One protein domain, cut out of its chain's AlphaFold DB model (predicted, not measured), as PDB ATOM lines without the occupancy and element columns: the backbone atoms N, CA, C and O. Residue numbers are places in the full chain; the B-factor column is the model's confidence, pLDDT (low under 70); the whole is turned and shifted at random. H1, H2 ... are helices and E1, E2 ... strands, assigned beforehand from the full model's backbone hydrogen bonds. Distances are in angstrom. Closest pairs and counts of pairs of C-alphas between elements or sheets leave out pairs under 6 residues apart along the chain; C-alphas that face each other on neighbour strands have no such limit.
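What this domain is: This is residues 131 to 208 of the 208 residues of an uncharacterized protein of Gammaproteobacteria bacterium (UniProt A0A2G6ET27). A small antiparallel sheet of three strands, E1, E2 and E3, has the short helix H1 grazing it on the E1 side and a separate two-strand hairpin, E4 and E5, near the turn between E2 and E3. One long stretch with no named element, residues 139 to 156, joins H1 to E1, and a short link of 10 residues joins E3 to E4, in a flat whole spanning 38 by 33 by 18 A. The printed part has 78 residues, with one named helix and then five named strands in the order H1 E1 E2 E3 E4 E5; the class is mixed, and 33 residues, under half, are in named elements. It is only just compact, close to loose, with a radius of gyration of the C-alphas of 13.8 A.

Where its parts are: H1, residues 131 to 138, begins with C-alpha 131 at (98.046, 112.533, 79.443). E1 is residues 157 to 161. E2, residues 166 to 171, measures 17.0 A from first to last C-alpha, and E3, residues 174 to 179, 17.3 A. E4 is residues 190 to 193. E5, residues 196 to 199, ends with C-alpha 199 at (98.944, 96.456, 98.282).

How they stand to each other: H1 only grazes the sheet; the closest C-alphas of H1 and E1, Phe 138 and Thr 157, are 6.9 A apart. In H1 every O i to N i+4 pair is within hydrogen-bond range. E1, E2 and E3 form a meander, each strand the antiparallel neighbour of the one before. N 159 and O 168 are 2.8 A apart across the hairpin E1 and E2, and N 169 and O 176 2.8 A across the hairpin E2 and E3. In the hairpin E4 and E5, N 191 and O 198 are 2.8 A apart. The closest C-alphas of E2 and E5, Trp 171 and Ala 197, are 7.5 A apart. E3 and E4 are apart.

The domain as a whole: The two farthest C-alphas, of Asn 150 and Ser 181, are 39.2 A apart. The printed part has no cut. The link from H1 to E1 is long, 18 residues. Residues 200 to 208, up to the chain's last residue, have pLDDT under 70.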
ATOM      1  N   GLU A 131      97.737 112.909  78.062       90.81
ATOM      2  CA  GLU A 131      98.046 112.533  79.443       90.81
ATOM      3  C   GLU A 131      97.849 111.025  79.678       90.81
ATOM      4  O   GLU A 131      98.767 110.348  80.141       90.81
ATOM      5  N   ASP A 132      96.709 110.476  79.248       92.31
ATOM      6  CA  ASP A 132      96.362 109.063  79.430       92.31
ATOM      7  C   ASP A 132      97.326 108.122  78.696       92.31
ATOM      8  O   ASP A 132      97.759 107.108  79.252       92.31
ATOM      9  N   LYS A 133      97.713 108.448  77.456       93.25
ATOM     10  CA  LYS A 133      98.691 107.649  76.701       93.25
ATOM     11  C   LYS A 133     100.055 107.646  77.374       93.25
ATOM     12  O   LYS A 133     100.671 106.583  77.464       93.25
ATOM     13  N   ILE A 134     100.529 108.802  77.845       92.69
ATOM     14  CA  ILE A 134     101.817 108.895  78.543       92.69
ATOM     15  C   ILE A 134     101.761 108.077  79.833       92.69
ATOM     16  O   ILE A 134     102.635 107.239  80.055       92.69
ATOM     17  N   LEU A 135     100.716 108.242  80.645       94.06
ATOM     18  CA  LEU A 135     100.535 107.467  81.874       94.06
ATOM     19  C   LEU A 135     100.513 105.961  81.595       94.06
ATOM     20  O   LEU A 135     101.206 105.197  82.268       94.06
ATOM     21  N   ASN A 136      99.796 105.535  80.554       93.94
ATOM     22  CA  ASN A 136      99.755 104.135  80.155       93.94
ATOM     23  C   ASN A 136     101.140 103.601  79.750       93.94
ATOM     24  O   ASN A 136     101.481 102.472  80.105       93.94
ATOM     25  N   LEU A 137     101.978 104.390  79.066       94.62
ATOM     26  CA  LEU A 137     103.357 103.988  78.756       94.62
ATOM     27  C   LEU A 137     104.176 103.744  80.028       94.62
ATOM     28  O   LEU A 137     104.889 102.745  80.112       94.62
ATOM     29  N   PHE A 138     104.042 104.606  81.040       95.88
ATOM     30  CA  PHE A 138     104.732 104.443  82.323       95.88
ATOM     31  C   PHE A 138     104.264 103.228  83.135       95.88
ATOM     32  O   PHE A 138     104.932 102.881  84.107       95.88
ATOM     33  N   MET A 139     103.164 102.573  82.748       95.00
ATOM     34  CA  MET A 139     102.670 101.326  83.351       95.00
ATOM     35  C   MET A 139     103.169 100.058  82.638       95.00
ATOM     36  O   MET A 139     102.871  98.950  83.083       95.00
ATOM     37  N   HIS A 140     103.952 100.189  81.561       93.38
ATOM     38  CA  HIS A 140     104.425  99.062  80.755       93.38
ATOM     39  C   HIS A 140     105.950  99.087  80.544       93.38
ATOM     40  O   HIS A 140     106.575 100.151  80.577       93.38
ATOM     41  N   PRO A 141     106.590  97.925  80.305       92.81
ATOM     42  CA  PRO A 141     107.983  97.890  79.879       92.81
ATOM     43  C   PRO A 141     108.207  98.716  78.598       92.81
ATOM     44  O   PRO A 141     107.345  98.718  77.720       92.81
ATOM     45  N   PRO A 142     109.367  99.381  78.450       93.19
ATOM     46  CA  PRO A 142     110.515  99.356  79.356       93.19
ATOM     47  C   PRO A 142     110.437 100.372  80.512       93.19
ATOM     48  O   PRO A 142     111.333 100.365  81.352       93.19
ATOM     49  N   LEU A 143     109.423 101.246  80.567       94.81
ATOM     50  CA  LEU A 143     109.319 102.308  81.581       94.81
ATOM     51  C   LEU A 143     108.912 101.768  82.957       94.81
ATOM     52  O   LEU A 143     109.474 102.186  83.969       94.81
ATOM     53  N   TYR A 144     108.001 100.797  82.988       94.50
ATOM     54  CA  TYR A 144     107.689 100.025  84.183       94.50
ATOM     55  C   TYR A 144     108.518  98.741  84.222       94.50
ATOM     56  O   TYR A 144     108.518  97.951  83.275       94.50
ATOM     57  N   THR A 145     109.201  98.490  85.336       91.88
ATOM     58  CA  THR A 145     109.966  97.256  85.545       91.88
ATOM     59  C   THR A 145     109.572  96.587  86.855       91.88
ATOM     60  O   THR A 145     109.473  97.227  87.891       91.88
ATOM     61  N   ASN A 146     109.348  95.277  86.825       90.38
ATOM     62  CA  ASN A 146     108.932  94.478  87.982       90.38
ATOM     63  C   ASN A 146     109.984  93.422  88.359       90.38
ATOM     64  O   ASN A 146     109.658  92.392  88.945       90.38
ATOM     65  N   ARG A 147     111.264  93.657  88.029       88.56
ATOM     66  CA  ARG A 147     112.382  92.730  88.296       88.56
ATOM     67  C   ARG A 147     112.798  92.730  89.778       88.56
ATOM     68  O   ARG A 147     113.986  92.680  90.097       88.56
ATOM     69  N   TYR A 148     111.828  92.771  90.695       89.44
ATOM     70  CA  TYR A 148     112.045  92.905  92.137       89.44
ATOM     71  C   TYR A 148     112.910  91.773  92.707       89.44
ATOM     72  O   TYR A 148     113.714  92.016  93.602       89.44
ATOM     73  N   ALA A 149     112.825  90.565  92.134       85.50
ATOM     74  CA  ALA A 149     113.693  89.433  92.482       85.50
ATOM     75  C   ALA A 149     115.195  89.723  92.277       85.50
ATOM     76  O   ALA A 149     116.032  89.122  92.943       85.50
ATOM     77  N   ASN A 150     115.530  90.678  91.404       84.12
ATOM     78  CA  ASN A 150     116.894  91.124  91.123       84.12
ATOM     79  C   ASN A 150     117.241  92.433  91.860       84.12
ATOM     80  O   ASN A 150     118.231  93.079  91.526       84.12
ATOM     81  N   GLY A 151     116.406  92.871  92.810       84.25
ATOM     82  CA  GLY A 151     116.583  94.140  93.520       84.25
ATOM     83  C   GLY A 151     116.354  95.383  92.654       84.25
ATOM     84  O   GLY A 151     116.818  96.462  93.014       84.25
ATOM     85  N   PHE A 152     115.663  95.256  91.515       85.31
ATOM     86  CA  PHE A 152     115.414  96.358  90.586       85.31
ATOM     87  C   PHE A 152     113.950  96.400  90.148       85.31
ATOM     88  O   PHE A 152     113.436  95.442  89.580       85.31
ATOM     89  N   GLY A 153     113.270  97.519  90.355       90.94
ATOM     90  CA  GLY A 153     111.861  97.634  90.009       90.94
ATOM     91  C   GLY A 153     111.336  99.051  90.161       90.94
ATOM     92  O   GLY A 153     111.879  99.840  90.930       90.94
ATOM     93  N   THR A 154     110.266  99.359  89.443       94.00
ATOM     94  CA  THR A 154     109.481 100.575  89.619       94.00
ATOM     95  C   THR A 154     108.686 100.424  90.908       94.00
ATOM     96  O   THR A 154     107.893  99.491  91.049       94.00
ATOM     97  N   VAL A 155     108.925 101.316  91.869       93.69
ATOM     98  CA  VAL A 155     108.196 101.328  93.146       93.69
ATOM     99  C   VAL A 155     106.793 101.896  92.932       93.69
ATOM    100  O   VAL A 155     105.828 101.294  93.381       93.69
ATOM    101  N   PHE A 156     106.687 103.003  92.197       94.69
ATOM    102  CA  PHE A 156     105.457 103.641  91.720       94.69
ATOM    103  C   PHE A 156     105.804 104.571  90.545       94.69
ATOM    104  O   PHE A 156     106.980 104.860  90.314       94.69
ATOM    105  N   THR A 157     104.790 105.074  89.842       96.75
ATOM    106  CA  THR A 157     104.920 106.230  88.936       96.75
ATOM    107  C   THR A 157     104.257 107.438  89.582       96.75
ATOM    108  O   THR A 157     103.081 107.355  89.931       96.75
ATOM    109  N   SER A 158     104.985 108.547  89.739       97.06
ATOM    110  CA  SER A 158     104.431 109.823  90.201       97.06
ATOM    111  C   SER A 158     104.033 110.707  89.017       97.06
ATOM    112  O   SER A 158     104.754 110.826  88.028       97.06
ATOM    113  N   HIS A 159     102.861 111.324  89.121       97.56
ATOM    114  CA  HIS A 159     102.290 112.222  88.129       97.56
ATOM    115  C   HIS A 159     101.887 113.524  88.819       97.56
ATOM    116  O   HIS A 159     100.912 113.571  89.567       97.56
ATOM    117  N   TYR A 160     102.673 114.572  88.588       97.56
ATOM    118  CA  TYR A 160     102.482 115.887  89.194       97.56
ATOM    119  C   TYR A 160     101.678 116.799  88.269       97.56
ATOM    120  O   TYR A 160     101.994 116.911  87.084       97.56
ATOM    121  N   ARG A 161     100.697 117.517  88.828       97.50
ATOM    122  CA  ARG A 161      99.917 118.560  88.147       97.50
ATOM    123  C   ARG A 161     100.099 119.898  88.876       97.50
ATOM    124  O   ARG A 161      99.275 120.269  89.715       97.50
ATOM    125  N   PRO A 162     101.167 120.660  88.568       97.88
ATOM    126  CA  PRO A 162     101.510 121.845  89.356       97.88
ATOM    127  C   PRO A 162     100.497 122.984  89.273       97.88
ATOM    128  O   PRO A 162     100.350 123.747  90.222       97.88
ATOM    129  N   ALA A 163      99.748 123.077  88.171       97.50
ATOM    130  CA  ALA A 163      98.689 124.073  88.015       97.50
ATOM    131  C   ALA A 163      97.507 123.867  88.980       97.50
ATOM    132  O   ALA A 163      96.845 124.838  89.338       97.50
ATOM    133  N   THR A 164      97.241 122.624  89.394       97.44
ATOM    134  CA  THR A 164      96.141 122.272  90.308       97.44
ATOM    135  C   THR A 164      96.623 121.890  91.707       97.44
ATOM    136  O   THR A 164      95.804 121.752  92.613       97.44
ATOM    137  N   GLY A 165      97.935 121.751  91.916       97.81
ATOM    138  CA  GLY A 165      98.494 121.342  93.204       97.81
ATOM    139  C   GLY A 165      98.141 119.896  93.562       97.81
ATOM    140  O   GLY A 165      97.918 119.590  94.734       97.81
ATOM    141  N   GLU A 166      98.051 119.028  92.553       98.00
ATOM    142  CA  GLU A 166      97.709 117.608  92.689       98.00
ATOM    143  C   GLU A 166      98.901 116.717  92.321       98.00
ATOM    144  O   GLU A 166      99.676 117.024  91.411       98.00
ATOM    145  N   VAL A 167      99.023 115.581  93.001       97.44
ATOM    146  CA  VAL A 167      99.930 114.494  92.633       97.44
ATOM    147  C   VAL A 167      99.187 113.169  92.698       97.44
ATOM    148  O   VAL A 167      98.392 112.930  93.606       97.44
ATOM    149  N   TYR A 168      99.472 112.305  91.734       97.25
ATOM    150  CA  TYR A 168      98.933 110.955  91.659       97.25
ATOM    151  C   TYR A 168     100.088 109.956  91.643       97.25
ATOM    152  O   TYR A 168     101.040 110.103  90.875       97.25
ATOM    153  N   TYR A 169     100.000 108.927  92.476       96.50
ATOM    154  CA  TYR A 169     100.923 107.802  92.509       96.50
ATOM    155  C   TYR A 169     100.231 106.567  91.943       96.50
ATOM    156  O   TYR A 169      99.172 106.173  92.426       96.50
ATOM    157  N   TYR A 170     100.832 105.946  90.934       95.50
ATOM    158  CA  TYR A 170     100.258 104.806  90.226       95.50
ATOM    159  C   TYR A 170     101.047 103.518  90.450       95.50
ATOM    160  O   TYR A 170     102.283 103.488  90.398       95.50
ATOM    161  N   TRP A 171     100.288 102.438  90.589       93.44
ATOM    162  CA  TRP A 171     100.696 101.046  90.449       93.44
ATOM    163  C   TRP A 171      99.821 100.390  89.368       93.44
ATOM    164  O   TRP A 171      98.735 100.890  89.084       93.44
ATOM    165  N   PRO A 172     100.207  99.234  88.795       87.56
ATOM    166  CA  PRO A 172      99.430  98.602  87.722       87.56
ATOM    167  C   PRO A 172      97.952  98.335  88.049       87.56
ATOM    168  O   PRO A 172      97.128  98.280  87.145       87.56
ATOM    169  N   ASN A 173      97.613  98.162  89.331       84.94
ATOM    170  CA  ASN A 173      96.262  97.827  89.786       84.94
ATOM    171  C   ASN A 173      95.732  98.774  90.878       84.94
ATOM    172  O   ASN A 173      94.742  98.448  91.530       84.94
ATOM    173  N   ASP A 174      96.411  99.892  91.145       90.69
ATOM    174  CA  ASP A 174      96.049 100.806  92.233       90.69
ATOM    175  C   ASP A 174      96.555 102.222  91.936       90.69
ATOM    176  O   ASP A 174      97.492 102.421  91.165       90.69
ATOM    177  N   MET A 175      95.942 103.210  92.570       93.19
ATOM    178  CA  MET A 175      96.300 104.612  92.431       93.19
ATOM    179  C   MET A 175      96.073 105.327  93.762       93.19
ATOM    180  O   MET A 175      95.270 104.894  94.593       93.19
ATOM    181  N   TRP A 176      96.853 106.370  94.011       94.12
ATOM    182  CA  TRP A 176      96.729 107.217  95.186       94.12
ATOM    183  C   TRP A 176      96.840 108.678  94.786       94.12
ATOM    184  O   TRP A 176      97.862 109.084  94.240       94.12
ATOM    185  N   ASP A 177      95.811 109.458  95.076       94.69
ATOM    186  CA  ASP A 177      95.787 110.896  94.880       94.69
ATOM    187  C   ASP A 177      96.112 111.657  96.174       94.69
ATOM    188  O   ASP A 177      95.689 111.285  97.271       94.69
ATOM    189  N   CYS A 178      96.856 112.752  96.024       95.44
ATOM    190  CA  CYS A 178      97.110 113.743  97.062       95.44
ATOM    191  C   CYS A 178      96.953 115.151  96.465       95.44
ATOM    192  O   CYS A 178      97.362 115.411  95.332       95.44
ATOM    193  N   SER A 179      96.416 116.094  97.240       96.81
ATOM    194  CA  SER A 179      96.285 117.501  96.839       96.81
ATOM    195  C   SER A 179      96.608 118.428  98.002       96.81
ATOM    196  O   SER A 179      96.258 118.124  99.140       96.81
ATOM    197  N   PHE A 180      97.197 119.594  97.725       96.38
ATOM    198  CA  PHE A 180      97.383 120.638  98.743       96.38
ATOM    199  C   PHE A 180      96.061 121.141  99.332       96.38
ATOM    200  O   PHE A 180      95.995 121.470 100.512       96.38
ATOM    201  N   SER A 181      94.993 121.174  98.532       95.94
ATOM    202  CA  SER A 181      93.687 121.699  98.955       95.94
ATOM    203  C   SER A 181      92.961 120.811  99.971       95.94
ATOM    204  O   SER A 181      92.112 121.286 100.723       95.94
ATOM    205  N   THR A 182      93.283 119.518  99.985       93.88
ATOM    206  CA  THR A 182      92.605 118.482 100.776       93.88
ATOM    207  C   THR A 182      93.612 117.545 101.439       93.88
ATOM    208  O   THR A 182      93.327 116.371 101.667       93.88
ATOM    209  N   PHE A 183      94.807 118.061 101.750       93.31
ATOM    210  CA  PHE A 183      95.915 117.250 102.239       93.31
ATOM    211  C   PHE A 183      95.568 116.550 103.557       93.31
ATOM    212  O   PHE A 183      95.161 117.180 104.536       93.31
ATOM    213  N   VAL A 184      95.791 115.237 103.585       91.31
ATOM    214  CA  VAL A 184      95.695 114.402 104.781       91.31
ATOM    215  C   VAL A 184      96.995 113.624 104.912       91.31
ATOM    216  O   VAL A 184      97.335 112.826 104.037       91.31
ATOM    217  N   ASP A 185      97.706 113.832 106.020       90.75
ATOM    218  CA  ASP A 185      98.900 113.050 106.339       90.75
ATOM    219  C   ASP A 185      98.535 111.563 106.446       90.75
ATOM    220  O   ASP A 185      97.637 111.166 107.199       90.75
ATOM    221  N   SER A 186      99.172 110.744 105.616       88.94
ATOM    222  CA  SER A 186      98.777 109.362 105.387       88.94
ATOM    223  C   SER A 186      99.943 108.523 104.881       88.94
ATOM    224  O   SER A 186     100.917 109.016 104.317       88.94
ATOM    225  N   SER A 187      99.857 107.215 105.120       90.06
ATOM    226  CA  SER A 187     100.899 106.262 104.752       90.06
ATOM    227  C   SER A 187     100.302 105.031 104.082       90.06
ATOM    228  O   SER A 187      99.168 104.630 104.375       90.06
ATOM    229  N   ARG A 188     101.073 104.422 103.176       87.31
ATOM    230  CA  ARG A 188     100.655 103.244 102.413       87.31
ATOM    231  C   ARG A 188     101.753 102.189 102.413       87.31
ATOM    232  O   ARG A 188     102.896 102.476 102.067       87.31
ATOM    233  N   LEU A 189     101.393 100.965 102.798       89.44
ATOM    234  CA  LEU A 189     102.297  99.819 102.775       89.44
ATOM    235  C   LEU A 189     102.142  99.050 101.460       89.44
ATOM    236  O   LEU A 189     101.040  98.635 101.097       89.44
ATOM    237  N   VAL A 190     103.264  98.847 100.766       89.19
ATOM    238  CA  VAL A 190     103.332  98.130  99.487       89.19
ATOM    239  C   VAL A 190     104.318  96.978  99.597       89.19
ATOM    240  O   VAL A 190     105.495  97.183  99.895       89.19
ATOM    241  N   ASN A 191     103.848  95.765  99.321       88.81
ATOM    242  CA  ASN A 191     104.662  94.558  99.327       88.81
ATOM    243  C   ASN A 191     105.118  94.226  97.902       88.81
ATOM    244  O   ASN A 191     104.320  93.829  97.055       88.81
ATOM    245  N   PHE A 192     106.415  94.348  97.629       88.50
ATOM    246  CA  PHE A 192     106.989  93.981  96.333       88.50
ATOM    247  C   PHE A 192     107.393  92.507  96.324       88.50
ATOM    248  O   PHE A 192     108.326  92.097  97.011       88.50
ATOM    249  N   THR A 193     106.679  91.703  95.538       86.19
ATOM    250  CA  THR A 193     106.930  90.265  95.382       86.19
ATOM    251  C   THR A 193     107.548  89.971  94.013       86.19
ATOM    252  O   THR A 193     107.429  90.798  93.108       86.19
ATOM    253  N   PRO A 194     108.134  88.780  93.782       82.00
ATOM    254  CA  PRO A 194     108.589  88.379  92.446       82.00
ATOM    255  C   PRO A 194     107.501  88.427  91.357       82.00
ATOM    256  O   PRO A 194     107.829  88.465  90.175       82.00
ATOM    257  N   TRP A 195     106.224  88.434  91.745       78.19
ATOM    258  CA  TRP A 195     105.070  88.430  90.844       78.19
ATOM    259  C   TRP A 195     104.458  89.823  90.632       78.19
ATOM    260  O   TRP A 195     103.553  89.968  89.814       78.19
ATOM    261  N   GLY A 196     104.937  90.843  91.350       78.81
ATOM    262  CA  GLY A 196     104.424  92.211  91.273       78.81
ATOM    263  C   GLY A 196     104.273  92.892  92.634       78.81
ATOM    264  O   GLY A 196     104.480  92.281  93.689       78.81
ATOM    265  N   ALA A 197     103.900  94.173  92.591       78.88
ATOM    266  CA  ALA A 197     103.515  94.948  93.763       78.88
ATOM    267  C   ALA A 197     102.121  94.518  94.252       78.88
ATOM    268  O   ALA A 197     101.166  94.474  93.475       78.88
ATOM    269  N   VAL A 198     102.013  94.199  95.538       76.38
ATOM    270  CA  VAL A 198     100.778  93.813  96.222       76.38
ATOM    271  C   VAL A 198     100.516  94.821  97.334       76.38
ATOM    272  O   VAL A 198     101.348  95.014  98.218       76.38
ATOM    273  N   MET A 199      99.353  95.459  97.292       70.94
ATOM    274  CA  MET A 199      98.944  96.456  98.282       70.94
ATOM    275  C   MET A 199      98.180  95.770  99.417       70.94
ATOM    276  O   MET A 199      97.275  94.971  99.158       70.94
ATOM    277  N   GLU A 200      98.498  96.088 100.672       66.25
ATOM    278  CA  GLU A 200      97.617  95.723 101.786       66.25
ATOM    279  C   GLU A 200      96.412  96.671 101.820       66.25
ATOM    280  O   GLU A 200      96.543  97.888 101.684       66.25
ATOM    281  N   LYS A 201      95.199  96.121 101.966       54.81
ATOM    282  CA  LYS A 201      93.978  96.932 102.042       54.81
ATOM    283  C   LYS A 201      93.906  97.650 103.393       54.81
ATOM    284  O   LYS A 201      93.555  97.028 104.391       54.81
ATOM    285  N   GLY A 202      94.157  98.958 103.394       54.72
ATOM    286  CA  GLY A 202      93.893  99.857 104.522       54.72
ATOM    287  C   GLY A 202      94.872 101.030 104.579       54.72
ATOM    288  O   GLY A 202      96.076 100.835 104.448       54.72
ATOM    289  N   LEU A 203      94.360 102.249 104.779       52.12
ATOM    290  CA  LEU A 203      95.191 103.390 105.172       52.12
ATOM    291  C   LEU A 203      95.713 103.119 106.584       52.12
ATOM    292  O   LEU A 203      94.925 102.969 107.520       52.12
ATOM    293  N   MET A 204      97.032 103.037 106.737       52.91
ATOM    294  CA  MET A 204      97.651 102.989 108.056       52.91
ATOM    295  C   MET A 204      97.765 104.434 108.569       52.91
ATOM    296  O   MET A 204      98.223 105.301 107.811       52.91
ATOM    297  N   PRO A 205      97.371 104.731 109.823       49.69
ATOM    298  CA  PRO A 205      97.685 106.024 110.419       49.69
ATOM    299  C   PRO A 205      99.202 106.243 110.368       49.69
ATOM    300  O   PRO A 205      99.962 105.299 110.591       49.69
ATOM    301  N   ALA A 206      99.628 107.467 110.041       50.59
ATOM    302  CA  ALA A 206     101.042 107.808 109.929       50.59
ATOM    303  C   ALA A 206     101.805 107.364 111.190       50.59
ATOM    304  O   ALA A 206     101.381 107.628 112.321       50.59
ATOM    305  N   VAL A 207     102.914 106.648 110.991       46.84
ATOM    306  CA  VAL A 207     103.808 106.253 112.082       46.84
ATOM    307  C   VAL A 207     104.508 107.524 112.564       46.84
ATOM    308  O   VAL A 207     105.287 108.109 111.815       46.84
ATOM    309  N   LYS A 208     104.166 107.972 113.778       37.34
ATOM    310  CA  LYS A 208     104.813 109.107 114.454       37.34
ATOM    311  C   LYS A 208     106.262 108.813 114.817       37.34
ATOM    312  O   LYS A 208     106.534 107.665 115.233       37.34
TER     313      LYS A 208